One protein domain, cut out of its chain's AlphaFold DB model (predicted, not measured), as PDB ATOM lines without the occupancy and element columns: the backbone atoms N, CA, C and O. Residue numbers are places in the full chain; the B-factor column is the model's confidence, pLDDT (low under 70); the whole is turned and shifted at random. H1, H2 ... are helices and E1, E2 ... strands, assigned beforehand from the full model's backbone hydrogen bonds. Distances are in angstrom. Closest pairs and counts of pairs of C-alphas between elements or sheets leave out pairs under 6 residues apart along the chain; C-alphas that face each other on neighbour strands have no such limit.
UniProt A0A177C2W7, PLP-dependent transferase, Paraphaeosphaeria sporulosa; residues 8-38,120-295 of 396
ATOM      1  N   LEU A   8     105.662  88.120 109.838       33.44
ATOM      2  CA  LEU A   8     105.481  88.451 108.416       33.44
ATOM      3  C   LEU A   8     106.215  87.473 107.478       33.44
ATOM      4  O   LEU A   8     105.780  87.276 106.338       33.44
ATOM      5  N   GLY A   9     107.296  86.840 107.948       31.80
ATOM      6  CA  GLY A   9     108.025  85.788 107.237       31.80
ATOM      7  C   GLY A   9     107.218  84.494 107.094       31.80
ATOM      8  O   GLY A   9     107.182  83.912 106.005       31.80
ATOM      9  N   LEU A  10     106.480  84.105 108.139       33.41
ATOM     10  CA  LEU A  10     105.605  82.923 108.144       33.41
ATOM     11  C   LEU A  10     104.496  82.989 107.073       33.41
ATOM     12  O   LEU A  10     104.204  81.986 106.422       33.41
ATOM     13  N   ALA A  11     103.940  84.175 106.800       33.06
ATOM     14  CA  ALA A  11     102.908  84.372 105.773       33.06
ATOM     15  C   ALA A  11     103.444  84.407 104.321       33.06
ATOM     16  O   ALA A  11     102.659  84.329 103.365       33.06
ATOM     17  N   ARG A  12     104.768  84.554 104.130       35.66
ATOM     18  CA  ARG A  12     105.410  84.731 102.811       35.66
ATOM     19  C   ARG A  12     106.065  83.470 102.232       35.66
ATOM     20  O   ARG A  12     106.200  83.415 101.013       35.66
ATOM     21  N   PHE A  13     106.424  82.463 103.036       34.16
ATOM     22  CA  PHE A  13     107.332  81.384 102.592       34.16
ATOM     23  C   PHE A  13     106.807  79.948 102.684       34.16
ATOM     24  O   PHE A  13     107.577  79.000 102.566       34.16
ATOM     25  N   MET A  14     105.497  79.755 102.805       38.75
ATOM     26  CA  MET A  14     104.901  78.425 102.690       38.75
ATOM     27  C   MET A  14     104.144  78.271 101.353       38.75
ATOM     28  O   MET A  14     102.932  78.501 101.285       38.75
ATOM     29  N   PRO A  15     104.838  77.902 100.259       37.00
ATOM     30  CA  PRO A  15     104.271  77.932  98.912       37.00
ATOM     31  C   PRO A  15     103.147  76.917  98.686       37.00
ATOM     32  O   PRO A  15     102.358  77.129  97.770       37.00
ATOM     33  N   ASN A  16     103.036  75.861  99.501       35.78
ATOM     34  CA  ASN A  16     102.059  74.794  99.277       35.78
ATOM     35  C   ASN A  16     100.778  74.940 100.099       35.78
ATOM     36  O   ASN A  16      99.721  74.815  99.495       35.78
ATOM     37  N   TRP A  17     100.808  75.295 101.394       40.75
ATOM     38  CA  TRP A  17      99.540  75.510 102.114       40.75
ATOM     39  C   TRP A  17      98.828  76.749 101.588       40.75
ATOM     40  O   TRP A  17      97.645  76.668 101.333       40.75
ATOM     41  N   LYS A  18      99.521  77.868 101.321       40.25
ATOM     42  CA  LYS A  18      98.864  79.072 100.796       40.25
ATOM     43  C   LYS A  18      98.283  78.829  99.406       40.25
ATOM     44  O   LYS A  18      97.190  79.290  99.125       40.25
ATOM     45  N   LYS A  19      98.975  78.090  98.527       41.91
ATOM     46  CA  LYS A  19      98.419  77.720  97.213       41.91
ATOM     47  C   LYS A  19      97.289  76.700  97.334       41.91
ATOM     48  O   LYS A  19      96.341  76.819  96.573       41.91
ATOM     49  N   GLN A  20      97.380  75.731  98.241       37.44
ATOM     50  CA  GLN A  20      96.341  74.728  98.477       37.44
ATOM     51  C   GLN A  20      95.107  75.376  99.117       37.44
ATOM     52  O   GLN A  20      94.050  75.352  98.513       37.44
ATOM     53  N   PHE A  21      95.281  76.110 100.213       43.53
ATOM     54  CA  PHE A  21      94.285  76.951 100.876       43.53
ATOM     55  C   PHE A  21      93.655  77.969  99.922       43.53
ATOM     56  O   PHE A  21      92.444  78.012  99.816       43.53
ATOM     57  N   LEU A  22      94.422  78.751  99.149       45.38
ATOM     58  CA  LEU A  22      93.835  79.689  98.176       45.38
ATOM     59  C   LEU A  22      93.141  78.973  97.006       45.38
ATOM     60  O   LEU A  22      92.210  79.530  96.435       45.38
ATOM     61  N   ARG A  23      93.577  77.764  96.617       47.38
ATOM     62  CA  ARG A  23      92.855  76.922  95.644       47.38
ATOM     63  C   ARG A  23      91.575  76.340  96.240       47.38
ATOM     64  O   ARG A  23      90.625  76.142  95.493       47.38
ATOM     65  N   ASP A  24      91.566  76.069  97.537       41.66
ATOM     66  CA  ASP A  24      90.466  75.444  98.265       41.66
ATOM     67  C   ASP A  24      89.416  76.481  98.703       41.66
ATOM     68  O   ASP A  24      88.236  76.218  98.528       41.66
ATOM     69  N   VAL A  25      89.822  77.703  99.076       40.66
ATOM     70  CA  VAL A  25      88.961  78.884  99.307       40.66
ATOM     71  C   VAL A  25      88.372  79.446  98.005       40.66
ATOM     72  O   VAL A  25      87.289  80.023  98.005       40.66
ATOM     73  N   LYS A  26      89.054  79.269  96.863       40.72
ATOM     74  CA  LYS A  26      88.495  79.580  95.530       40.72
ATOM     75  C   LYS A  26      87.610  78.464  94.966       40.72
ATOM     76  O   LYS A  26      87.023  78.640  93.899       40.72
ATOM     77  N   LYS A  27      87.523  77.312  95.637       38.66
ATOM     78  CA  LYS A  27      86.544  76.265  95.333       38.66
ATOM     79  C   LYS A  27      85.368  76.418  96.298       38.66
ATOM     80  O   LYS A  27      85.591  76.750  97.452       38.66
ATOM     81  N   PRO A  28      84.123  76.129  95.897       35.31
ATOM     82  CA  PRO A  28      82.973  76.553  96.695       35.31
ATOM     83  C   PRO A  28      82.791  75.866  98.066       35.31
ATOM     84  O   PRO A  28      81.746  76.084  98.666       35.31
ATOM     85  N   ARG A  29      83.674  74.959  98.533       41.66
ATOM     86  CA  ARG A  29      83.350  74.012  99.630       41.66
ATOM     87  C   ARG A  29      84.550  73.383 100.373       41.66
ATOM     88  O   ARG A  29      84.512  72.174 100.586       41.66
ATOM     89  N   LYS A  30      85.619  74.114 100.709       34.50
ATOM     90  CA  LYS A  30      86.713  73.557 101.541       34.50
ATOM     91  C   LYS A  30      87.217  74.555 102.584       34.50
ATOM     92  O   LYS A  30      87.384  75.732 102.270       34.50
ATOM     93  N   HIS A  31      87.441  74.076 103.805       45.44
ATOM     94  CA  HIS A  31      87.522  74.867 105.041       45.44
ATOM     95  C   HIS A  31      88.898  74.721 105.683       45.44
ATOM     96  O   HIS A  31      89.438  73.622 105.715       45.44
ATOM     97  N   ALA A  32      89.472  75.778 106.260       35.88
ATOM     98  CA  ALA A  32      90.720  75.632 107.017       35.88
ATOM     99  C   ALA A  32      90.779  76.573 108.223       35.88
ATOM    100  O   ALA A  32      90.405  77.738 108.137       35.88
ATOM    101  N   TRP A  33      91.250  76.056 109.361       40.66
ATOM    102  CA  TRP A  33      91.039  76.680 110.667       40.66
ATOM    103  C   TRP A  33      92.353  76.998 111.371       40.66
ATOM    104  O   TRP A  33      93.346  76.282 111.235       40.66
ATOM    105  N   PHE A  34      92.338  78.064 112.172       40.53
ATOM    106  CA  PHE A  34      93.461  78.467 113.014       40.53
ATOM    107  C   PHE A  34      93.089  78.251 114.487       40.53
ATOM    108  O   PHE A  34      92.117  78.778 115.025       40.53
ATOM    109  N   VAL A  35      93.890  77.428 115.136       37.66
ATOM    110  CA  VAL A  35      93.771  76.897 116.488       37.66
ATOM    111  C   VAL A  35      94.847  77.567 117.361       37.66
ATOM    112  O   VAL A  35      95.921  77.886 116.873       37.66
ATOM    113  N   THR A  36      94.634  77.820 118.655       36.19
ATOM    114  CA  THR A  36      95.680  78.432 119.517       36.19
ATOM    115  C   THR A  36      95.792  77.712 120.860       36.19
ATOM    116  O   THR A  36      94.772  77.371 121.438       36.19
ATOM    117  N   ASN A  37      96.990  77.461 121.402       28.52
ATOM    118  CA  ASN A  37      97.118  76.878 122.753       28.52
ATOM    119  C   ASN A  37      97.281  77.963 123.838       28.52
ATOM    120  O   ASN A  37      97.630  79.109 123.573       28.52
ATOM    121  N   LEU A  38      96.986  77.541 125.065       27.64
ATOM    122  CA  LEU A  38      96.984  78.190 126.372       27.64
ATOM    123  C   LEU A  38      97.960  79.360 126.587       27.64
ATOM    124  O   LEU A  38      99.174  79.200 126.577       27.64
ATOM    125  N   TRP A 120     109.927  76.148 118.511       51.94
ATOM    126  CA  TRP A 120     108.787  76.734 117.818       51.94
ATOM    127  C   TRP A 120     108.778  76.257 116.360       51.94
ATOM    128  O   TRP A 120     109.849  76.132 115.762       51.94
ATOM    129  N   ARG A 121     107.581  75.963 115.836       54.38
ATOM    130  CA  ARG A 121     107.317  75.350 114.524       54.38
ATOM    131  C   ARG A 121     108.387  75.728 113.487       54.38
ATOM    132  O   ARG A 121     108.442  76.873 113.039       54.38
ATOM    133  N   SER A 122     109.252  74.777 113.135       50.25
ATOM    134  CA  SER A 122     110.264  74.956 112.091       50.25
ATOM    135  C   SER A 122     109.640  74.615 110.740       50.25
ATOM    136  O   SER A 122     108.885  73.658 110.608       50.25
ATOM    137  N   THR A 123     109.912  75.425 109.722       52.28
ATOM    138  CA  THR A 123     109.574  75.097 108.327       52.28
ATOM    139  C   THR A 123     110.645  74.239 107.658       52.28
ATOM    140  O   THR A 123     110.379  73.668 106.603       52.28
ATOM    141  N   MET A 124     111.843  74.166 108.246       49.22
ATOM    142  CA  MET A 124     112.993  73.424 107.716       49.22
ATOM    143  C   MET A 124     113.062  72.004 108.283       49.22
ATOM    144  O   MET A 124     113.373  71.069 107.551       49.22
ATOM    145  N   ASP A 125     112.676  71.841 109.547       50.12
ATOM    146  CA  ASP A 125     112.565  70.551 110.221       50.12
ATOM    147  C   ASP A 125     111.076  70.284 110.441       50.12
ATOM    148  O   ASP A 125     110.391  71.137 111.001       50.12
ATOM    149  N   ARG A 126     110.552  69.155 109.940       51.59
ATOM    150  CA  ARG A 126     109.117  68.797 109.980       51.59
ATOM    151  C   ARG A 126     108.448  69.135 111.322       51.59
ATOM    152  O   ARG A 126     109.060  69.007 112.379       51.59
ATOM    153  N   ASN A 127     107.161  69.489 111.263       63.88
ATOM    154  CA  ASN A 127     106.355  69.703 112.463       63.88
ATOM    155  C   ASN A 127     106.324  68.421 113.321       63.88
ATOM    156  O   ASN A 127     106.392  67.309 112.794       63.88
ATOM    157  N   TYR A 128     106.246  68.569 114.643       73.44
ATOM    158  CA  TYR A 128     106.200  67.417 115.545       73.44
ATOM    159  C   TYR A 128     104.888  66.657 115.339       73.44
ATOM    160  O   TYR A 128     103.822  67.272 115.350       73.44
ATOM    161  N   SER A 129     104.946  65.326 115.223       78.19
ATOM    162  CA  SER A 129     103.754  64.476 115.050       78.19
ATOM    163  C   SER A 129     102.707  64.703 116.142       78.19
ATOM    164  O   SER A 129     101.514  64.690 115.857       78.19
ATOM    165  N   TYR A 130     103.159  64.989 117.366       80.00
ATOM    166  CA  TYR A 130     102.305  65.352 118.495       80.00
ATOM    167  C   TYR A 130     101.499  66.639 118.243       80.00
ATOM    168  O   TYR A 130     100.321  66.707 118.575       80.00
ATOM    169  N   LEU A 131     102.109  67.663 117.630       79.44
ATOM    170  CA  LEU A 131     101.392  68.895 117.284       79.44
ATOM    171  C   LEU A 131     100.382  68.655 116.166       79.44
ATOM    172  O   LEU A 131      99.278  69.174 116.247       79.44
ATOM    173  N   GLU A 132     100.736  67.857 115.159       83.38
ATOM    174  CA  GLU A 132      99.809  67.503 114.078       83.38
ATOM    175  C   GLU A 132      98.623  66.670 114.593       83.38
ATOM    176  O   GLU A 132      97.498  66.828 114.130       83.38
ATOM    177  N   GLU A 133      98.855  65.778 115.559       86.56
ATOM    178  CA  GLU A 133      97.794  65.020 116.226       86.56
ATOM    179  C   GLU A 133      96.877  65.930 117.040       86.56
ATOM    180  O   GLU A 133      95.663  65.885 116.844       86.56
ATOM    181  N   ALA A 134      97.445  66.826 117.849       85.56
ATOM    182  CA  ALA A 134      96.669  67.825 118.575       85.56
ATOM    183  C   ALA A 134      95.857  68.721 117.622       85.56
ATOM    184  O   ALA A 134      94.680  68.969 117.868       85.56
ATOM    185  N   GLU A 135      96.448  69.175 116.511       87.31
ATOM    186  CA  GLU A 135      95.765  69.947 115.464       87.31
ATOM    187  C   GLU A 135      94.565  69.179 114.882       87.31
ATOM    188  O   GLU A 135      93.483  69.757 114.749       87.31
ATOM    189  N   ARG A 136      94.710  67.873 114.609       90.19
ATOM    190  CA  ARG A 136      93.621  67.011 114.110       90.19
ATOM    191  C   ARG A 136      92.520  66.773 115.139       90.19
ATOM    192  O   ARG A 136      91.345  66.869 114.792       90.19
ATOM    193  N   GLU A 137      92.868  66.458 116.385       90.12
ATOM    194  CA  GLU A 137      91.883  66.254 117.459       90.12
ATOM    195  C   GLU A 137      91.036  67.504 117.670       90.12
ATOM    196  O   GLU A 137      89.809  67.459 117.797       90.12
ATOM    197  N   ILE A 138      91.715  68.642 117.666       89.06
ATOM    198  CA  ILE A 138      91.092  69.934 117.809       89.06
ATOM    199  C   ILE A 138      90.200  70.256 116.600       89.06
ATOM    200  O   ILE A 138      89.061  70.699 116.781       89.06
ATOM    201  N   ALA A 139      90.675  70.009 115.378       90.25
ATOM    202  CA  ALA A 139      89.871  70.197 114.178       90.25
ATOM    203  C   ALA A 139      88.595  69.340 114.233       90.25
ATOM    204  O   ALA A 139      87.490  69.853 114.042       90.25
ATOM    205  N   ALA A 140      88.713  68.069 114.626       91.31
ATOM    206  CA  ALA A 140      87.576  67.168 114.791       91.31
ATOM    207  C   ALA A 140      86.567  67.677 115.838       91.31
ATOM    208  O   ALA A 140      85.353  67.636 115.603       91.31
ATOM    209  N   PHE A 141      87.044  68.216 116.966       89.75
ATOM    210  CA  PHE A 141      86.190  68.821 117.992       89.75
ATOM    211  C   PHE A 141      85.368  69.999 117.441       89.75
ATOM    212  O   PHE A 141      84.159  70.084 117.689       89.75
ATOM    213  N   HIS A 142      85.980  70.856 116.618       89.62
ATOM    214  CA  HIS A 142      85.308  71.998 115.986       89.62
ATOM    215  C   HIS A 142      84.563  71.665 114.684       89.62
ATOM    216  O   HIS A 142      83.772  72.478 114.220       89.62
ATOM    217  N   GLY A 143      84.722  70.454 114.139       89.12
ATOM    218  CA  GLY A 143      84.070  70.053 112.883       89.12
ATOM    219  C   GLY A 143      84.750  70.640 111.659       89.12
ATOM    220  O   GLY A 143      84.129  70.775 110.610       89.12
ATOM    221  N   ALA A 144      86.011  71.001 111.840       88.69
ATOM    222  CA  ALA A 144      86.914  71.535 110.853       88.69
ATOM    223  C   ALA A 144      87.579  70.409 110.054       88.69
ATOM    224  O   ALA A 144      87.804  69.320 110.582       88.69
ATOM    225  N   GLU A 145      87.946  70.693 108.803       87.94
ATOM    226  CA  GLU A 145      88.766  69.776 108.001       87.94
ATOM    227  C   GLU A 145      90.212  69.733 108.519       87.94
ATOM    228  O   GLU A 145      90.798  68.662 108.626       87.94
ATOM    229  N   GLU A 146      90.765  70.894 108.881       88.94
ATOM    230  CA  GLU A 146      92.157  71.067 109.310       88.94
ATOM    231  C   GLU A 146      92.259  72.133 110.401       88.94
ATOM    232  O   GLU A 146      91.475  73.086 110.411       88.94
ATOM    233  N   GLY A 147      93.259  72.008 111.276       88.31
ATOM    234  CA  GLY A 147      93.557  72.958 112.347       88.31
ATOM    235  C   GLY A 147      95.028  73.365 112.353       88.31
ATOM    236  O   GLY A 147      95.898  72.594 111.962       88.31
ATOM    237  N   LEU A 148      95.319  74.585 112.804       87.38
ATOM    238  CA  LEU A 148      96.688  75.103 112.873       87.38
ATOM    239  C   LEU A 148      96.963  75.795 114.202       87.38
ATOM    240  O   LEU A 148      96.431  76.875 114.415       87.38
ATOM    241  N   LEU A 149      97.831  75.234 115.043       84.38
ATOM    242  CA  LEU A 149      98.213  75.805 116.334       84.38
ATOM    243  C   LEU A 149      99.130  77.034 116.188       84.38
ATOM    244  O   LEU A 149     100.216  76.950 115.614       84.38
ATOM    245  N   VAL A 150      98.731  78.168 116.772       83.19
ATOM    246  CA  VAL A 150      99.562  79.380 116.910       83.19
ATOM    247  C   VAL A 150      99.639  79.875 118.361       83.19
ATOM    248  O   VAL A 150      98.908  79.401 119.234       83.19
ATOM    249  N   GLY A 151     100.564  80.804 118.633       77.31
ATOM    250  CA  GLY A 151     100.959  81.188 119.991       77.31
ATOM    251  C   GLY A 151      99.923  82.039 120.720       77.31
ATOM    252  O   GLY A 151      99.862  82.030 121.947       77.31
ATOM    253  N   SER A 152      99.078  82.761 119.983       83.50
ATOM    254  CA  SER A 152      97.955  83.502 120.555       83.50
ATOM    255  C   SER A 152      96.862  83.785 119.525       83.50
ATOM    256  O   SER A 152      97.110  83.813 118.322       83.50
ATOM    257  N   VAL A 153      95.652  84.082 120.008       86.62
ATOM    258  CA  VAL A 153      94.536  84.575 119.174       86.62
ATOM    259  C   VAL A 153      94.907  85.876 118.460       86.62
ATOM    260  O   VAL A 153      94.524  86.092 117.315       86.62
ATOM    261  N   PHE A 154      95.708  86.730 119.108       87.50
ATOM    262  CA  PHE A 154      96.191  87.961 118.493       87.50
ATOM    263  C   PHE A 154      97.016  87.659 117.236       87.50
ATOM    264  O   PHE A 154      96.759  88.221 116.174       87.50
ATOM    265  N   GLU A 155      97.980  86.742 117.348       87.31
ATOM    266  CA  GLU A 155      98.794  86.297 116.215       87.31
ATOM    267  C   GLU A 155      97.958  85.594 115.146       87.31
ATOM    268  O   GLU A 155      98.197  85.828 113.964       87.31
ATOM    269  N   ALA A 156      96.967  84.786 115.544       89.12
ATOM    270  CA  ALA A 156      96.052  84.120 114.620       89.12
ATOM    271  C   ALA A 156      95.309  85.135 113.743       89.12
ATOM    272  O   ALA A 156      95.409  85.073 112.520       89.12
ATOM    273  N   ASN A 157      94.648  86.116 114.361       92.50
ATOM    274  CA  ASN A 157      93.923  87.166 113.647       92.50
ATOM    275  C   ASN A 157      94.857  87.979 112.744       92.50
ATOM    276  O   ASN A 157      94.565  88.189 111.568       92.50
ATOM    277  N   VAL A 158      96.029  88.383 113.249       92.75
ATOM    278  CA  VAL A 158      97.016  89.106 112.433       92.75
ATOM    279  C   VAL A 158      97.453  88.272 111.228       92.75
ATOM    280  O   VAL A 158      97.546  88.804 110.120       92.75
ATOM    281  N   ALA A 159      97.719  86.979 111.420       90.94
ATOM    282  CA  ALA A 159      98.147  86.077 110.361       90.94
ATOM    283  C   ALA A 159      97.050  85.875 109.311       90.94
ATOM    284  O   ALA A 159      97.338  85.997 108.120       90.94
ATOM    285  N   VAL A 160      95.811  85.628 109.735       91.69
ATOM    286  CA  VAL A 160      94.644  85.437 108.864       91.69
ATOM    287  C   VAL A 160      94.427  86.670 107.984       91.69
ATOM    288  O   VAL A 160      94.523  86.586 106.758       91.69
ATOM    289  N   GLU A 161      94.273  87.842 108.595       93.44
ATOM    290  CA  GLU A 161      93.976  89.088 107.878       93.44
ATOM    291  C   GLU A 161      95.126  89.562 106.972       93.44
ATOM    292  O   GLU A 161      94.922  90.278 105.987       93.44
ATOM    293  N   THR A 162      96.360  89.154 107.275       92.25
ATOM    294  CA  THR A 162      97.531  89.471 106.446       92.25
ATOM    295  C   THR A 162      97.723  88.469 105.304       92.25
ATOM    296  O   THR A 162      98.153  88.842 104.208       92.25
ATOM    297  N   ALA A 163      97.477  87.179 105.550       89.69
ATOM    298  CA  ALA A 163      97.858  86.105 104.639       89.69
ATOM    299  C   ALA A 163      96.780  85.770 103.607       89.69
ATOM    300  O   ALA A 163      97.141  85.481 102.454       89.69
ATOM    301  N   LEU A 164      95.506  85.789 104.020       90.19
ATOM    302  CA  LEU A 164      94.391  85.329 103.191       90.19
ATOM    303  C   LEU A 164      93.994  86.323 102.108       90.19
ATOM    304  O   LEU A 164      93.937  85.897 100.950       90.19
ATOM    305  N   PRO A 165      93.793  87.619 102.413       93.00
ATOM    306  CA  PRO A 165      93.334  88.554 101.400       93.00
ATOM    307  C   PRO A 165      94.355  88.691 100.267       93.00
ATOM    308  O   PRO A 165      95.568  88.818 100.491       93.00
ATOM    309  N   GLN A 166      93.872  88.632  99.030       92.56
ATOM    310  CA  GLN A 166      94.664  88.820  97.822       92.56
ATOM    311  C   GLN A 166      94.453  90.219  97.229       92.56
ATOM    312  O   GLN A 166      93.463  90.890  97.523       92.56
ATOM    313  N   PRO A 167      95.383  90.682  96.370       92.44
ATOM    314  CA  PRO A 167      95.162  91.894  95.594       92.44
ATOM    315  C   PRO A 167      93.873  91.764  94.778       92.44
ATOM    316  O   PRO A 167      93.752  90.847  93.968       92.44
ATOM    317  N   GLY A 168      92.927  92.674  95.005       92.56
ATOM    318  CA  GLY A 168      91.604  92.661  94.376       92.56
ATOM    319  C   GLY A 168      90.461  92.264  95.311       92.56
ATOM    320  O   GLY A 168      89.326  92.615  95.008       92.56
ATOM    321  N   ASP A 169      90.745  91.600  96.434       95.50
ATOM    322  CA  ASP A 169      89.730  91.234  97.429       95.50
ATOM    323  C   ASP A 169      89.307  92.444  98.275       95.50
ATOM    324  O   ASP A 169      90.052  93.422  98.412       95.50
ATOM    325  N   VAL A 170      88.126  92.357  98.885       97.06
ATOM    326  CA  VAL A 170      87.605  93.356  99.827       97.06
ATOM    327  C   VAL A 170      87.500  92.731 101.211       97.06
ATOM    328  O   VAL A 170      86.897  91.676 101.367       97.06
ATOM    329  N   LEU A 171      88.073  93.392 102.216       97.50
ATOM    330  CA  LEU A 171      87.847  93.068 103.624       97.50
ATOM    331  C   LEU A 171      86.649  93.872 104.128       97.50
ATOM    332  O   LEU A 171      86.739  95.095 104.238       97.50
ATOM    333  N   LEU A 172      85.550  93.191 104.429       98.06
ATOM    334  CA  LEU A 172      84.367  93.759 105.070       98.06
ATOM    335  C   LEU A 172      84.376  93.338 106.541       98.06
ATOM    336  O   LEU A 172      84.524  92.158 106.824       98.06
ATOM    337  N   TYR A 173      84.248  94.260 107.489       98.31
ATOM    338  CA  TYR A 173      84.368  93.913 108.909       98.31
ATOM    339  C   TYR A 173      83.385  94.672 109.790       98.31
ATOM    340  O   TYR A 173      83.015  95.810 109.490       98.31
ATOM    341  N   ASP A 174      82.972  94.039 110.889       98.12
ATOM    342  CA  ASP A 174      82.154  94.702 111.906       98.12
ATOM    343  C   ASP A 174      82.973  95.808 112.578       98.12
ATOM    344  O   ASP A 174      84.138  95.620 112.937       98.12
ATOM    345  N   LYS A 175      82.372  96.979 112.778       95.44
ATOM    346  CA  LYS A 175      83.041  98.139 113.375       95.44
ATOM    347  C   LYS A 175      83.750  97.866 114.709       95.44
ATOM    348  O   LYS A 175      84.694  98.586 115.038       95.44
ATOM    349  N   LEU A 176      83.281  96.899 115.498       94.00
ATOM    350  CA  LEU A 176      83.814  96.590 116.826       94.00
ATOM    351  C   LEU A 176      84.648  95.302 116.883       94.00
ATOM    352  O   LEU A 176      84.881  94.805 117.985       94.00
ATOM    353  N   VAL A 177      85.130  94.785 115.744       94.25
ATOM    354  CA  VAL A 177      86.091  93.669 115.743       94.25
ATOM    355  C   VAL A 177      87.352  93.969 116.559       94.25
ATOM    356  O   VAL A 177      87.778  95.113 116.745       94.25
ATOM    357  N   HIS A 178      87.998  92.901 117.015       91.88
ATOM    358  CA  HIS A 178      89.101  92.977 117.950       91.88
ATOM    359  C   HIS A 178      90.268  93.798 117.394       91.88
ATOM    360  O   HIS A 178      90.587  93.781 116.201       91.88
ATOM    361  N   ALA A 179      91.004  94.462 118.288       89.25
ATOM    362  CA  ALA A 179      92.182  95.243 117.914       89.25
ATOM    363  C   ALA A 179      93.209  94.418 117.111       89.25
ATOM    364  O   ALA A 179      93.846  94.950 116.207       89.25
ATOM    365  N   SER A 180      93.335  93.113 117.384       89.44
ATOM    366  CA  SER A 180      94.196  92.211 116.600       89.44
ATOM    367  C   SER A 180      93.777  92.097 115.137       89.44
ATOM    368  O   SER A 180      94.635  92.057 114.260       89.44
ATOM    369  N   THR A 181      92.471  92.064 114.872       93.12
ATOM    370  CA  THR A 181      91.909  92.012 113.520       93.12
ATOM    371  C   THR A 181      92.255  93.305 112.797       93.12
ATOM    372  O   THR A 181      92.837  93.269 111.715       93.12
ATOM    373  N   HIS A 182      92.074  94.461 113.445       93.44
ATOM    374  CA  HIS A 182      92.540  95.738 112.898       93.44
ATOM    375  C   HIS A 182      94.051  95.765 112.607       93.44
ATOM    376  O   HIS A 182      94.459  96.271 111.559       93.44
ATOM    377  N   GLU A 183      94.899  95.230 113.492       93.06
ATOM    378  CA  GLU A 183      96.350  95.163 113.259       93.06
ATOM    379  C   GLU A 183      96.721  94.265 112.071       93.06
ATOM    380  O   GLU A 183      97.621  94.603 111.295       93.06
ATOM    381  N   GLY A 184      96.008  93.155 111.884       92.19
ATOM    382  CA  GLY A 184      96.148  92.301 110.710       92.19
ATOM    383  C   GLY A 184      95.705  93.004 109.428       92.19
ATOM    384  O   GLY A 184      96.471  93.101 108.466       92.19
ATOM    385  N   MET A 185      94.519  93.615 109.444       94.25
ATOM    386  CA  MET A 185      93.971  94.354 108.306       94.25
ATOM    387  C   MET A 185      94.874  95.515 107.869       94.25
ATOM    388  O   MET A 185      94.983  95.803 106.674       94.25
ATOM    389  N   LYS A 186      95.579  96.179 108.800       92.94
ATOM    390  CA  LYS A 186      96.571  97.227 108.481       92.94
ATOM    391  C   LYS A 186      97.677  96.735 107.549       92.94
ATOM    392  O   LYS A 186      98.142  97.511 106.717       92.94
ATOM    393  N   LYS A 187      98.075  95.468 107.688       90.50
ATOM    394  CA  LYS A 187      99.139  94.810 106.915       90.50
ATOM    395  C   LYS A 187      98.599  93.993 105.733       90.50
ATOM    396  O   LYS A 187      99.384  93.367 105.020       90.50
ATOM    397  N   SER A 188      97.284  94.004 105.528       92.31
ATOM    398  CA  SER A 188      96.611  93.221 104.497       92.31
ATOM    399  C   SER A 188      96.920  93.692 103.073       92.31
ATOM    400  O   SER A 188      97.283  94.844 102.834       92.31
ATOM    401  N   ARG A 189      96.748  92.774 102.115       90.56
ATOM    402  CA  ARG A 189      96.898  93.002 100.667       90.56
ATOM    403  C   ARG A 189      95.564  93.242  99.955       90.56
ATOM    404  O   ARG A 189      95.567  93.369  98.731       90.56
ATOM    405  N   ALA A 190      94.458  93.260 100.699       93.69
ATOM    406  CA  ALA A 190      93.136  93.561 100.167       93.69
ATOM    407  C   ALA A 190      93.122  94.925  99.463       93.69
ATOM    408  O   ALA A 190      93.814  95.861  99.871       93.69
ATOM    409  N   LYS A 191      92.308  95.039  98.413       93.50
ATOM    410  CA  LYS A 191      92.115  96.280  97.655       93.50
ATOM    411  C   LYS A 191      91.441  97.345  98.519       93.50
ATOM    412  O   LYS A 191      91.879  98.493  98.542       93.50
ATOM    413  N   HIS A 192      90.403  96.942  99.249       94.19
ATOM    414  CA  HIS A 192      89.624  97.815 100.121       94.19
ATOM    415  C   HIS A 192      89.394  97.174 101.490       94.19
ATOM    416  O   HIS A 192      89.365  95.951 101.625       94.19
ATOM    417  N   ARG A 193      89.229  98.033 102.499       96.44
ATOM    418  CA  ARG A 193      88.793  97.683 103.853       96.44
ATOM    419  C   ARG A 193      87.572  98.533 104.160       96.44
ATOM    420  O   ARG A 193      87.698  99.756 104.150       96.44
ATOM    421  N   VAL A 194      86.436  97.902 104.404       97.50
ATOM    422  CA  VAL A 194      85.143  98.568 104.573       97.50
ATOM    423  C   VAL A 194      84.541  98.117 105.899       97.50
ATOM    424  O   VAL A 194      84.508  96.923 106.176       97.50
ATOM    425  N   GLU A 195      84.123  99.067 106.734       97.44
ATOM    426  CA  GLU A 195      83.409  98.763 107.979       97.44
ATOM    427  C   GLU A 195      81.897  98.809 107.745       97.44
ATOM    428  O   GLU A 195      81.425  99.672 107.007       97.44
ATOM    429  N   PHE A 196      81.147  97.929 108.407       98.31
ATOM    430  CA  PHE A 196      79.698  98.068 108.573       98.31
ATOM    431  C   PHE A 196      79.360  98.311 110.049       98.31
ATOM    432  O   PHE A 196      80.177  98.060 110.943       98.31
ATOM    433  N   LEU A 197      78.176  98.865 110.319       97.62
ATOM    434  CA  LEU A 197      77.753  99.174 111.683       97.62
ATOM    435  C   LEU A 197      77.613  97.902 112.529       97.62
ATOM    436  O   LEU A 197      77.209  96.846 112.058       97.62
ATOM    437  N   HIS A 198      77.963  98.030 113.804       96.31
ATOM    438  CA  HIS A 198      78.095  96.898 114.708       96.31
ATOM    439  C   HIS A 198      76.792  96.102 114.879       96.31
ATOM    440  O   HIS A 198      75.792  96.667 115.326       96.31
ATOM    441  N   ASN A 199      76.833  94.801 114.563       94.81
ATOM    442  CA  ASN A 199      75.691  93.875 114.550       94.81
ATOM    443  C   ASN A 199      74.469  94.378 113.753       94.81
ATOM    444  O   ASN A 199      73.343  93.938 113.991       94.81
ATOM    445  N   ASP A 200      74.675  95.294 112.807       97.75
ATOM    446  CA  ASP A 200      73.604  95.900 112.025       97.75
ATOM    447  C   ASP A 200      73.459  95.183 110.677       97.75
ATOM    448  O   ASP A 200      74.304  95.293 109.782       97.75
ATOM    449  N   LEU A 201      72.379  94.411 110.546       98.12
ATOM    450  CA  LEU A 201      72.108  93.601 109.358       98.12
ATOM    451  C   LEU A 201      71.781  94.447 108.121       98.12
ATOM    452  O   LEU A 201      72.065  94.009 107.005       98.12
ATOM    453  N   GLU A 202      71.193  95.632 108.299       97.94
ATOM    454  CA  GLU A 202      70.867  96.540 107.194       97.94
ATOM    455  C   GLU A 202      72.146  97.183 106.664       97.94
ATOM    456  O   GLU A 202      72.451  97.061 105.482       97.94
ATOM    457  N   SER A 203      72.977  97.730 107.555       98.25
ATOM    458  CA  SER A 203      74.289  98.266 107.205       98.25
ATOM    459  C   SER A 203      75.176  97.215 106.542       98.25
ATOM    460  O   SER A 203      75.833  97.517 105.545       98.25
ATOM    461  N   PHE A 204      75.185  95.976 107.047       98.38
ATOM    462  CA  PHE A 204      75.911  94.871 106.420       98.38
ATOM    463  C   PHE A 204      75.416  94.599 104.993       98.38
ATOM    464  O   PHE A 204      76.219  94.512 104.060       98.38
ATOM    465  N   ARG A 205      74.093  94.498 104.810       97.75
ATOM    466  CA  ARG A 205      73.453  94.256 103.512       97.75
ATOM    467  C   ARG A 205      73.778  95.364 102.510       97.75
ATOM    468  O   ARG A 205      74.205  95.056 101.398       97.75
ATOM    469  N   ASP A 206      73.585  96.618 102.902       97.88
ATOM    470  CA  ASP A 206      73.780  97.783 102.036       97.88
ATOM    471  C   ASP A 206      75.250  97.913 101.630       97.88
ATOM    472  O   ASP A 206      75.559  98.073 100.452       97.88
ATOM    473  N   THR A 207      76.173  97.682 102.568       97.62
ATOM    474  CA  THR A 207      77.613  97.703 102.280       97.62
ATOM    475  C   THR A 207      78.012  96.633 101.255       97.62
ATOM    476  O   THR A 207      78.856  96.882 100.394       97.62
ATOM    477  N   ILE A 208      77.417  95.434 101.306       95.81
ATOM    478  CA  ILE A 208      77.668  94.393 100.294       95.81
ATOM    479  C   ILE A 208      77.127  94.811  98.928       95.81
ATOM    480  O   ILE A 208      77.811  94.598  97.925       95.81
ATOM    481  N   ILE A 209      75.924  95.387  98.873       95.44
ATOM    482  CA  ILE A 209      75.334  95.884  97.622       95.44
ATOM    483  C   ILE A 209      76.259  96.937  97.004       95.44
ATOM    484  O   ILE A 209      76.656  96.785  95.849       95.44
ATOM    485  N   ASP A 210      76.708  97.908  97.797       96.00
ATOM    486  CA  ASP A 210      77.641  98.943  97.356       96.00
ATOM    487  C   ASP A 210      78.952  98.347  96.819       96.00
ATOM    488  O   ASP A 210      79.456  98.774  95.777       96.00
ATOM    489  N   ILE A 211      79.514  97.332  97.486       95.12
ATOM    490  CA  ILE A 211      80.723  96.638  97.012       95.12
ATOM    491  C   ILE A 211      80.467  95.953  95.659       95.12
ATOM    492  O   ILE A 211      81.299  96.050  94.755       95.12
ATOM    493  N   LEU A 212      79.333  95.265  95.505       93.38
ATOM    494  CA  LEU A 212      78.983  94.535  94.282       93.38
ATOM    495  C   LEU A 212      78.703  95.466  93.096       93.38
ATOM    496  O   LEU A 212      79.015  95.117  91.956       93.38
ATOM    497  N   GLU A 213      78.121  96.637  93.341       93.12
ATOM    498  CA  GLU A 213      77.835  97.628  92.302       93.12
ATOM    499  C   GLU A 213      79.097  98.361  91.838       93.12
ATOM    500  O   GLU A 213      79.261  98.612  90.641       93.12
ATOM    501  N   ASN A 214      80.019  98.644  92.762       93.25
ATOM    502  CA  ASN A 214      81.217  99.435  92.483       93.25
ATOM    503  C   ASN A 214      82.451  98.603  92.092       93.25
ATOM    504  O   ASN A 214      83.411  99.156  91.547       93.25
ATOM    505  N   ASP A 215      82.462  97.286  92.331       92.06
ATOM    506  CA  ASP A 215      83.578  96.409  91.965       92.06
ATOM    507  C   ASP A 215      83.147  95.248  91.057       92.06
ATOM    508  O   ASP A 215      82.755  94.163  91.496       92.06
ATOM    509  N   GLY A 216      83.310  95.454  89.747       89.56
ATOM    510  CA  GLY A 216      83.020  94.436  88.737       89.56
ATOM    511  C   GLY A 216      83.801  93.128  88.926       89.56
ATOM    512  O   GLY A 216      83.283  92.072  88.574       89.56
ATOM    513  N   SER A 217      84.999  93.155  89.530       90.06
ATOM    514  CA  SER A 217      85.776  91.927  89.774       90.06
ATOM    515  C   SER A 217      85.172  91.081  90.891       90.06
ATOM    516  O   SER A 217      85.219  89.853  90.813       90.06
ATOM    517  N   ILE A 218      84.591  91.717  91.911       91.75
ATOM    518  CA  ILE A 218      83.835  91.025  92.960       91.75
ATOM    519  C   ILE A 218      82.530  90.484  92.372       91.75
ATOM    520  O   ILE A 218      82.230  89.305  92.545       91.75
ATOM    521  N   ARG A 219      81.793  91.314  91.622       89.56
ATOM    522  CA  ARG A 219      80.520  90.925  90.997       89.56
ATOM    523  C   ARG A 219      80.658  89.725  90.062       89.56
ATOM    524  O   ARG A 219      79.787  88.871  90.055       89.56
ATOM    525  N   GLU A 220      81.745  89.658  89.296       88.44
ATOM    526  CA  GLU A 220      82.056  88.557  88.372       88.44
ATOM    527  C   GLU A 220      82.745  87.352  89.048       88.44
ATOM    528  O   GLU A 220      83.107  86.396  88.362       88.44
ATOM    529  N   GLY A 221      82.995  87.401  90.363       86.81
ATOM    530  CA  GLY A 221      83.599  86.294  91.119       86.81
ATOM    531  C   GLY A 221      85.097  86.102  90.900       86.81
ATOM    532  O   GLY A 221      85.660  85.069  91.265       86.81
ATOM    533  N   LYS A 222      85.772  87.085  90.299       89.56
ATOM    534  CA  LYS A 222      87.233  87.084  90.112       89.56
ATOM    535  C   LYS A 222      87.970  87.393  91.418       89.56
ATOM    536  O   LYS A 222      89.077  86.887  91.630       89.56
ATOM    537  N   SER A 223      87.331  88.185  92.276       92.38
ATOM    538  CA  SER A 223      87.783  88.571  93.613       92.38
ATOM    539  C   SER A 223      86.765  88.151  94.679       92.38
ATOM    540  O   SER A 223      85.626  87.811  94.364       92.38
ATOM    541  N   THR A 224      87.177  88.190  95.945       93.75
ATOM    542  CA  THR A 224      86.389  87.716  97.091       93.75
ATOM    543  C   THR A 224      86.103  88.838  98.086       93.75
ATOM    544  O   THR A 224      86.978  89.656  98.375       93.75
ATOM    545  N   VAL A 225      84.894  88.849  98.650       96.44
ATOM    546  CA  VAL A 225      84.576  89.599  99.871       96.44
ATOM    547  C   VAL A 225      84.875  88.708 101.071       96.44
ATOM    548  O   VAL A 225      84.288  87.640 101.227       96.44
ATOM    549  N   LEU A 226      85.808  89.131 101.908       96.94
ATOM    550  CA  LEU A 226      86.183  88.452 103.140       96.94
ATOM    551  C   LEU A 226      85.537  89.201 104.306       96.94
ATOM    552  O   LEU A 226      85.882  90.354 104.560       96.94
ATOM    553  N   VAL A 227      84.578  88.559 104.967       98.25
ATOM    554  CA  VAL A 227      83.787  89.142 106.053       98.25
ATOM    555  C   VAL A 227      84.387  88.754 107.400       98.25
ATOM    556  O   VAL A 227      84.387  87.573 107.731       98.25
ATOM    557  N   ALA A 228      84.864  89.722 108.183       97.88
ATOM    558  CA  ALA A 228      85.443  89.503 109.507       97.88
ATOM    559  C   ALA A 228      84.496  89.958 110.632       97.88
ATOM    560  O   ALA A 228      84.108  91.128 110.691       97.88
ATOM    561  N   VAL A 229      84.143  89.044 111.540       98.12
ATOM    562  CA  VAL A 229      83.259  89.302 112.698       98.12
ATOM    563  C   VAL A 229      83.753  88.575 113.952       98.12
ATOM    564  O   VAL A 229      84.457  87.572 113.851       98.12
ATOM    565  N   GLU A 230      83.364  89.039 115.142       96.19
ATOM    566  CA  GLU A 230      83.509  88.259 116.383       96.19
ATOM    567  C   GLU A 230      82.206  87.514 116.682       96.19
ATOM    568  O   GLU A 230      81.120  88.029 116.464       96.19
ATOM    569  N   SER A 231      82.294  86.306 117.226       94.88
ATOM    570  CA  SER A 231      81.138  85.554 117.736       94.88
ATOM    571  C   SER A 231      80.499  86.213 118.966       94.88
ATOM    572  O   SER A 231      79.290  86.422 119.002       94.88
ATOM    573  N   ILE A 232      81.319  86.539 119.969       94.00
ATOM    574  CA  ILE A 232      80.990  87.278 121.183       94.00
ATOM    575  C   ILE A 232      81.990  88.420 121.276       94.00
ATOM    576  O   ILE A 232      83.184  88.179 121.475       94.00
ATOM    577  N   TYR A 233      81.494  89.649 121.218       92.75
ATOM    578  CA  TYR A 233      82.347  90.826 121.244       92.75
ATOM    579  C   TYR A 233      82.895  91.064 122.645       92.75
ATOM    580  O   TYR A 233      82.159  91.289 123.610       92.75
ATOM    581  N   SER A 234      84.221  91.050 122.767       87.94
ATOM    582  CA  SER A 234      84.914  91.034 124.063       87.94
ATOM    583  C   SER A 234      84.532  92.161 125.040       87.94
ATOM    584  O   SER A 234      84.583  91.965 126.258       87.94
ATOM    585  N   MET A 235      84.171  93.345 124.531       87.56
ATOM    586  CA  MET A 235      83.874  94.534 125.343       87.56
ATOM    587  C   MET A 235      82.389  94.715 125.660       87.56
ATOM    588  O   MET A 235      82.062  95.388 126.638       87.56
ATOM    589  N   GLY A 236      81.490  94.176 124.837       86.00
ATOM    590  CA  GLY A 236      80.041  94.291 125.023       86.00
ATOM    591  C   GLY A 236      79.410  93.030 125.606       86.00
ATOM    592  O   GLY A 236      78.472  93.133 126.398       86.00
ATOM    593  N   GLY A 237      79.984  91.867 125.286       89.62
ATOM    594  CA  GLY A 237      79.429  90.552 125.588       89.62
ATOM    595  C   GLY A 237      78.231  90.187 124.712       89.62
ATOM    596  O   GLY A 237      77.614  89.150 124.937       89.62
ATOM    597  N   ASP A 238      77.866  91.043 123.764       92.56
ATOM    598  CA  ASP A 238      76.856  90.785 122.751       92.56
ATOM    599  C   ASP A 238      77.343  89.727 121.754       92.56
ATOM    600  O   ASP A 238      78.542  89.490 121.596       92.56
ATOM    601  N   VAL A 239      76.379  89.042 121.146       94.12
ATOM    602  CA  VAL A 239      76.603  87.915 120.242       94.12
ATOM    603  C   VAL A 239      76.285  88.380 118.831       94.12
ATOM    604  O   VAL A 239      75.231  88.977 118.609       94.12
ATOM    605  N   CYS A 240      77.159  88.056 117.887       95.12
ATOM    606  CA  CYS A 240      76.935  88.321 116.474       95.12
ATOM    607  C   CYS A 240      75.707  87.558 115.941       95.12
ATOM    608  O   CYS A 240      75.603  86.348 116.186       95.12
ATOM    609  N   PRO A 241      74.804  88.209 115.174       95.88
ATOM    610  CA  PRO A 241      73.740  87.545 114.418       95.88
ATOM    611  C   PRO A 241      74.338  86.804 113.207       95.88
ATOM    612  O   PRO A 241      74.125  87.145 112.043       95.88
ATOM    613  N   LEU A 242      75.193  85.818 113.497       97.00
ATOM    614  CA  LEU A 242      76.081  85.190 112.525       97.00
ATOM    615  C   LEU A 242      75.300  84.438 111.448       97.00
ATOM    616  O   LEU A 242      75.701  84.449 110.288       97.00
ATOM    617  N   ARG A 243      74.183  83.799 111.815       97.06
ATOM    618  CA  ARG A 243      73.342  83.072 110.861       97.06
ATOM    619  C   ARG A 243      72.761  84.021 109.824       97.06
ATOM    620  O   ARG A 243      72.855  83.753 108.634       97.06
ATOM    621  N   GLU A 244      72.220  85.139 110.278       97.69
ATOM    622  CA  GLU A 244      71.614  86.161 109.439       97.69
ATOM    623  C   GLU A 244      72.658  86.830 108.538       97.69
ATOM    624  O   GLU A 244      72.409  87.013 107.350       97.69
ATOM    625  N   ILE A 245      73.846  87.135 109.071       97.88
ATOM    626  CA  ILE A 245      74.975  87.674 108.296       97.88
ATOM    627  C   ILE A 245      75.403  86.700 107.189       97.88
ATOM    628  O   ILE A 245      75.559  87.110 106.035       97.88
ATOM    629  N   VAL A 246      75.551  85.412 107.512       97.06
ATOM    630  CA  VAL A 246      75.894  84.378 106.528       97.06
ATOM    631  C   VAL A 246      74.807  84.260 105.462       97.06
ATOM    632  O   VAL A 246      75.110  84.366 104.273       97.06
ATOM    633  N   ASP A 247      73.544  84.134 105.871       96.81
ATOM    634  CA  ASP A 247      72.406  83.976 104.961       96.81
ATOM    635  C   ASP A 247      72.264  85.191 104.016       96.81
ATOM    636  O   ASP A 247      72.013  85.027 102.819       96.81
ATOM    637  N   ILE A 248      72.457  86.421 104.517       96.56
ATOM    638  CA  ILE A 248      72.446  87.648 103.701       96.56
ATOM    639  C   ILE A 248      73.602  87.638 102.701       96.56
ATOM    640  O   ILE A 248      73.379  87.859 101.507       96.56
ATOM    641  N   GLY A 249      74.822  87.383 103.176       95.19
ATOM    642  CA  GLY A 249      76.019  87.408 102.344       95.19
ATOM    643  C   GLY A 249      75.968  86.370 101.226       95.19
ATOM    644  O   GLY A 249      76.165  86.707 100.057       95.19
ATOM    645  N   GLU A 250      75.622  85.124 101.554       93.44
ATOM    646  CA  GLU A 250      75.473  84.053 100.569       93.44
ATOM    647  C   GLU A 250      74.363  84.359  99.566       93.44
ATOM    648  O   GLU A 250      74.561  84.190  98.363       93.44
ATOM    649  N   LYS A 251      73.211  84.871 100.016       93.75
ATOM    650  CA  LYS A 251      72.102  85.215  99.120       93.75
ATOM    651  C   LYS A 251      72.491  86.296  98.113       93.75
ATOM    652  O   LYS A 251      72.193  86.139  96.927       93.75
ATOM    653  N   LEU A 252      73.148  87.368  98.559       91.75
ATOM    654  CA  LEU A 252      73.562  88.475  97.690       91.75
ATOM    655  C   LEU A 252      74.657  88.056  96.698       91.75
ATOM    656  O   LEU A 252      74.610  88.449  95.532       91.75
ATOM    657  N   CYS A 253      75.591  87.204  97.124       86.81
ATOM    658  CA  CYS A 253      76.716  86.768  96.296       86.81
ATOM    659  C   CYS A 253      76.433  85.502  95.459       86.81
ATOM    660  O   CYS A 253      77.159  85.240  94.505       86.81
ATOM    661  N   SER A 254      75.342  84.772  95.730       78.25
ATOM    662  CA  SER A 254      74.985  83.460  95.145       78.25
ATOM    663  C   SER A 254      75.059  83.330  93.619       78.25
ATOM    664  O   SER A 254      75.221  82.223  93.107       78.25
ATOM    665  N   ARG A 255      74.903  84.428  92.872       65.25
ATOM    666  CA  ARG A 255      74.867  84.395  91.403       65.25
ATOM    667  C   ARG A 255      76.254  84.292  90.784       65.25
ATOM    668  O   ARG A 255      76.441  83.503  89.863       65.25
ATOM    669  N   GLN A 256      77.188  85.124  91.238       63.81
ATOM    670  CA  GLN A 256      78.502  85.291  90.609       63.81
ATOM    671  C   GLN A 256      79.586  85.792  91.578       63.81
ATOM    672  O   GLN A 256      80.755  85.683  91.242       63.81
ATOM    673  N   GLY A 257      79.245  86.306  92.766       62.53
ATOM    674  CA  GLY A 257      80.218  86.839  93.719       62.53
ATOM    675  C   GLY A 257      80.791  85.761  94.637       62.53
ATOM    676  O   GLY A 257      80.093  84.821  95.013       62.53
ATOM    677  N   ASN A 258      82.057  85.905  95.035       87.38
ATOM    678  CA  ASN A 258      82.644  85.062  96.078       87.38
ATOM    679  C   ASN A 258      82.607  85.807  97.415       87.38
ATOM    680  O   ASN A 258      83.127  86.919  97.517       87.38
ATOM    681  N   ILE A 259      82.021  85.190  98.439       93.81
ATOM    682  CA  ILE A 259      82.020  85.702  99.810       93.81
ATOM    683  C   ILE A 259      82.460  84.600 100.759       93.81
ATOM    684  O   ILE A 259      82.072  83.447 100.593       93.81
ATOM    685  N   GLN A 260      83.305  84.946 101.722       95.12
ATOM    686  CA  GLN A 260      83.816  84.015 102.720       95.12
ATOM    687  C   GLN A 260      83.854  84.698 104.082       95.12
ATOM    688  O   GLN A 260      84.145  85.889 104.173       95.12
ATOM    689  N   PHE A 261      83.593  83.931 105.135       96.75
ATOM    690  CA  PHE A 261      83.517  84.449 106.497       96.75
ATOM    691  C   PHE A 261      84.737  84.032 107.319       96.75
ATOM    692  O   PHE A 261      85.193  82.887 107.254       96.75
ATOM    693  N   ILE A 262      85.242  84.980 108.098       97.00
ATOM    694  CA  ILE A 262      86.309  84.844 109.080       97.00
ATOM    695  C   ILE A 262      85.688  85.209 110.430       97.00
ATOM    696  O   ILE A 262      85.284  86.351 110.647       97.00
ATOM    697  N   VAL A 263      85.574  84.237 111.331       97.38
ATOM    698  CA  VAL A 263      84.919  84.429 112.631       97.38
ATOM    699  C   VAL A 263      85.939  84.301 113.753       97.38
ATOM    700  O   VAL A 263      86.573  83.263 113.914       97.38
ATOM    701  N   ASP A 264      86.076  85.332 114.578       95.62
ATOM    702  CA  ASP A 264      86.779  85.215 115.853       95.62
ATOM    703  C   ASP A 264      85.829  84.617 116.903       95.62
ATOM    704  O   ASP A 264      84.885  85.247 117.392       95.62
ATOM    705  N   ASP A 265      86.059  83.350 117.230       92.81
ATOM    706  CA  ASP A 265      85.283  82.558 118.176       92.81
ATOM    707  C   ASP A 265      86.035  82.302 119.491       92.81
ATOM    708  O   ASP A 265      85.854  81.281 120.159       92.81
ATOM    709  N   ALA A 266      86.896  83.244 119.895       88.25
ATOM    710  CA  ALA A 266      87.731  83.129 121.091       88.25
ATOM    711  C   ALA A 266      86.954  83.099 122.417       88.25
ATOM    712  O   ALA A 266      87.431  82.516 123.397       88.25
ATOM    713  N   TYR A 267      85.780  83.729 122.470       89.44
ATOM    714  CA  TYR A 267      84.991  83.872 123.696       89.44
ATOM    715  C   TYR A 267      83.838  82.867 123.809       89.44
ATOM    716  O   TYR A 267      83.312  82.681 124.907       89.44
ATOM    717  N   SER A 268      83.462  82.168 122.735       89.00
ATOM    718  CA  SER A 268      82.378  81.178 122.813       89.00
ATOM    719  C   SER A 268      82.857  79.785 123.206       89.00
ATOM    720  O   SER A 268      82.068  79.006 123.745       89.00
ATOM    721  N   VAL A 269      84.130  79.449 122.962       85.94
ATOM    722  CA  VAL A 269      84.677  78.127 123.304       85.94
ATOM    723  C   VAL A 269      84.584  77.885 124.809       85.94
ATOM    724  O   VAL A 269      85.031  78.672 125.643       85.94
ATOM    725  N   GLY A 270      83.968  76.760 125.155       82.25
ATOM    726  CA  GLY A 270      83.647  76.345 126.512       82.25
ATOM    727  C   GLY A 270      82.336  76.903 127.075       82.25
ATOM    728  O   GLY A 270      81.935  76.469 128.158       82.25
ATOM    729  N   VAL A 271      81.659  77.795 126.340       85.56
ATOM    730  CA  VAL A 271      80.437  78.507 126.759       85.56
ATOM    731  C   VAL A 271      79.239  78.165 125.871       85.56
ATOM    732  O   VAL A 271      78.171  77.856 126.394       85.56
ATOM    733  N   ILE A 272      79.414  78.190 124.549       89.19
ATOM    734  CA  ILE A 272      78.380  77.935 123.529       89.19
ATOM    735  C   ILE A 272      78.829  76.741 122.670       89.19
ATOM    736  O   ILE A 272      80.015  76.411 122.633       89.19
ATOM    737  N   GLY A 273      77.895  76.057 122.015       88.38
ATOM    738  CA  GLY A 273      78.173  74.888 121.185       88.38
ATOM    739  C   GLY A 273      77.979  73.561 121.927       88.38
ATOM    740  O   GLY A 273      78.077  73.515 123.169       88.38
ATOM    741  N   PRO A 274      77.735  72.457 121.201       86.88
ATOM    742  CA  PRO A 274      77.809  71.107 121.743       86.88
ATOM    743  C   PRO A 274      79.154  70.875 122.436       86.88
ATOM    744  O   PRO A 274      80.210  71.109 121.861       86.88
ATOM    745  N   LYS A 275      79.134  70.454 123.706       85.19
ATOM    746  CA  LYS A 275      80.355  70.316 124.527       85.19
ATOM    747  C   LYS A 275      81.227  71.588 124.551       85.19
ATOM    748  O   LYS A 275      82.424  71.482 124.774       85.19
ATOM    749  N   GLY A 276      80.659  72.782 124.348       87.19
ATOM    750  CA  GLY A 276      81.407  74.043 124.341       87.19
ATOM    751  C   GLY A 276      82.267  74.270 123.092       87.19
ATOM    752  O   GLY A 276      83.301  74.921 123.184       87.19
ATOM    753  N   SER A 277      81.887  73.713 121.945       88.75
ATOM    754  CA  SER A 277      82.650  73.797 120.694       88.75
ATOM    755  C   SER A 277      82.610  75.155 119.974       88.75
ATOM    756  O   SER A 277      83.207  75.278 118.911       88.75
ATOM    757  N   GLY A 278      81.911  76.162 120.500       91.50
ATOM    758  CA  GLY A 278      81.820  77.498 119.901       91.50
ATOM    759  C   GLY A 278      80.498  77.786 119.183       91.50
ATOM    760  O   GLY A 278      79.658  76.899 118.998       91.50
ATOM    761  N   LEU A 279      80.306  79.054 118.806       93.88
ATOM    762  CA  LEU A 279      79.060  79.556 118.217       93.88
ATOM    763  C   LEU A 279      78.825  78.991 116.812       93.88
ATOM    764  O   LEU A 279      77.698  78.647 116.466       93.88
ATOM    765  N   VAL A 280      79.887  78.839 116.018       95.12
ATOM    766  CA  VAL A 280      79.781  78.345 114.634       95.12
ATOM    767  C   VAL A 280      79.182  76.936 114.593       95.12
ATOM    768  O   VAL A 280      78.280  76.672 113.797       95.12
ATOM    769  N   ARG A 281      79.607  76.058 115.513       93.38
ATOM    770  CA  ARG A 281      79.035  74.711 115.679       93.38
ATOM    771  C   ARG A 281      77.609  74.722 116.216       93.38
ATOM    772  O   ARG A 281      76.811  73.888 115.811       93.38
ATOM    773  N   GLU A 282      77.289  75.629 117.142       94.06
ATOM    774  CA  GLU A 282      75.919  75.762 117.668       94.06
ATOM    775  C   GLU A 282      74.923  76.065 116.541       94.06
ATOM    776  O   GLU A 282      73.814  75.541 116.545       94.06
ATOM    777  N   LEU A 283      75.334  76.881 115.566       95.25
ATOM    778  CA  LEU A 283      74.495  77.304 114.443       95.25
ATOM    779  C   LEU A 283      74.550  76.363 113.227       95.25
ATOM    780  O   LEU A 283      73.829  76.593 112.252       95.25
ATOM    781  N   GLY A 284      75.391  75.323 113.259       95.50
ATOM    782  CA  GLY A 284      75.597  74.414 112.126       95.50
ATOM    783  C   GLY A 284      76.245  75.090 110.910       95.50
ATOM    784  O   GLY A 284      75.953  74.727 109.770       95.50
ATOM    785  N   LEU A 285      77.059  76.127 111.141       95.44
ATOM    786  CA  LEU A 285      77.653  76.972 110.101       95.44
ATOM    787  C   LEU A 285      79.087  76.574 109.744       95.44
ATOM    788  O   LEU A 285      79.763  77.304 109.020       95.44
ATOM    789  N   GLU A 286      79.567  75.411 110.193       92.06
ATOM    790  CA  GLU A 286      80.943  74.962 109.947       92.06
ATOM    791  C   GLU A 286      81.268  74.914 108.452       92.06
ATOM    792  O   GLU A 286      82.396  75.177 108.059       92.06
ATOM    793  N   LYS A 287      80.260  74.629 107.614       90.38
ATOM    794  CA  LYS A 287      80.394  74.579 106.152       90.38
ATOM    795  C   LYS A 287      80.262  75.933 105.449       90.38
ATOM    796  O   LYS A 287      80.532  76.009 104.253       90.38
ATOM    797  N   HIS A 288      79.891  76.979 106.171       92.56
ATOM    798  CA  HIS A 288      79.651  78.313 105.625       92.56
ATOM    799  C   HIS A 288      80.742  79.315 106.028       92.56
ATOM    800  O   HIS A 288      80.876  80.371 105.419       92.56
ATOM    801  N   VAL A 289      81.555  78.986 107.036       94.31
ATOM    802  CA  VAL A 289      82.603  79.869 107.556       94.31
ATOM    803  C   VAL A 289      83.978  79.355 107.159       94.31
ATOM    804  O   VAL A 289      84.387  78.291 107.603       94.31
ATOM    805  N   ALA A 290      84.712  80.117 106.346       91.50
ATOM    806  CA  ALA A 290      86.000  79.688 105.804       91.50
ATOM    807  C   ALA A 290      87.068  79.497 106.881       91.50
ATOM    808  O   ALA A 290      87.843  78.542 106.805       91.50
ATOM    809  N   VAL A 291      87.110  80.415 107.852       94.19
ATOM    810  CA  VAL A 291      88.078  80.407 108.950       94.19
ATOM    811  C   VAL A 291      87.394  80.771 110.250       94.19
ATOM    812  O   VAL A 291      86.695  81.778 110.328       94.19
ATOM    813  N   VAL A 292      87.681  80.005 111.296       94.75
ATOM    814  CA  VAL A 292      87.354  80.409 112.661       94.75
ATOM    815  C   VAL A 292      88.610  80.403 113.504       94.75
ATOM    816  O   VAL A 292      89.443  79.498 113.407       94.75
ATOM    817  N   VAL A 293      88.742  81.446 114.313       93.19
ATOM    818  CA  VAL A 293      89.842  81.629 115.249       93.19
ATOM    819  C   VAL A 293      89.337  81.310 116.645       93.19
ATOM    820  O   VAL A 293      88.389  81.915 117.125       93.19
ATOM    821  N   HIS A 294      89.978  80.359 117.317       89.50
ATOM    822  CA  HIS A 294      89.561  79.913 118.646       89.50
ATOM    823  C   HIS A 294      90.622  80.187 119.718       89.50
ATOM    824  O   HIS A 294      91.830  80.138 119.470       89.50
ATOM    825  N   SER A 295      90.160  80.385 120.954       83.69
ATOM    826  CA  SER A 295      90.990  80.375 122.164       83.69
ATOM    827  C   SER A 295      90.687  79.117 122.970       83.69
ATOM    828  O   SER A 295      89.533  78.884 123.328       83.69
TER     829      SER A 295
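This is residues 8 to 38 and 120 to 295 of the 396 residues of the protein "PLP-dependent transferase" of Paraphaeosphaeria sporulosa (UniProt A0A177C2W7). A strongly twisted sheet of five parallel strands makes the core, with H5 and H7 packed over one face and H3 and H4 over the other, three layers in all. H2 lies off the sheet beyond its E5 edge. The printed part has 207 residues with eight named helices and five named strands, in the order H1 H2 H3 E1 H4 E2 H5 H6 E3 H7 E4 H8 E5; the sheet's order is E2 E1 E3 E4 E5. The class is mixed, and the whole is compact, with a radius of gyration of the C-alphas of 16.2 A and spans of 48 by 37 by 28 A.

Start at H1, residues 15 to 25, which only grazes the sheet with residues 24 to 25; its closest C-alphas to E5, residues 289 to 293, are Val 25 and Ala 290, 7.2 A. H2, residues 129 to 142, is not on the sheet. H3, residues 153 to 163, touches H4, residues 179 to 186, the same way at a shallow tilt of 16 degrees, the closest C-alphas being Val 158 and Gly 184, 3.7 A; their heights over the sheet are 9.5 and 8.7 A. Look next at E1, residues 170 to 174, and E2, residues 192 to 196: N 171 and O 192, at 2.9 A, are within hydrogen-bond range. On the opposite face H5, residues 201 to 214, touches H7, residues 242 to 253, closest at C-alphas 201 and 245, 6.7 A; each has a height of 9.3 A. H6, residues 216 to 219, touches H5 only at the corner, with C-alphas 212 and 219 closest at 5.1 A. E3, residues 224 to 230, pairs with E1 through N 172 and O 226, 2.9 A, and with E4, residues 258 to 264, through N 227 and O 260, 2.8 A; E4 pairs with E5 through N 293 and O 263, 2.9 A. H8, residues 279 to 282, only grazes the sheet. E1 H4 E2, E3 H7 E4 and E4 H8 E5 are strand-helix-strand units, parallel neighbours with a helix between along the chain; E2, H5 H6, E3 is a split one, with E1 between; each crossover is right-handed. Every O i to N i+4 pair is within range in H2, H3, H4, H5 and H7, and 6 of 7 in H1; H6 and H8 are too short for one.

Find C-alpha 15 at (104.271, 77.932, 98.912), where H1 begins its 15.3 A. H2 spans 19.9 A, H5 20.0 A, H7 16.3 A, E3 19.5 A and E4 20.2 A. E5 ends at C-alpha 293, (89.842, 81.629, 115.249).

The C-alphas farthest apart, Asp 125 and Glu 202, are 49.2 A from each other. Residues 39 to 119 are not printed; C-alphas 38 and 120 are 14.6 A apart across the cut. The links E3 to H7 and E4 to H8 are long. Look for pLDDT under 70 at residues 8 to 38, 120 to 127 and 255 to 257.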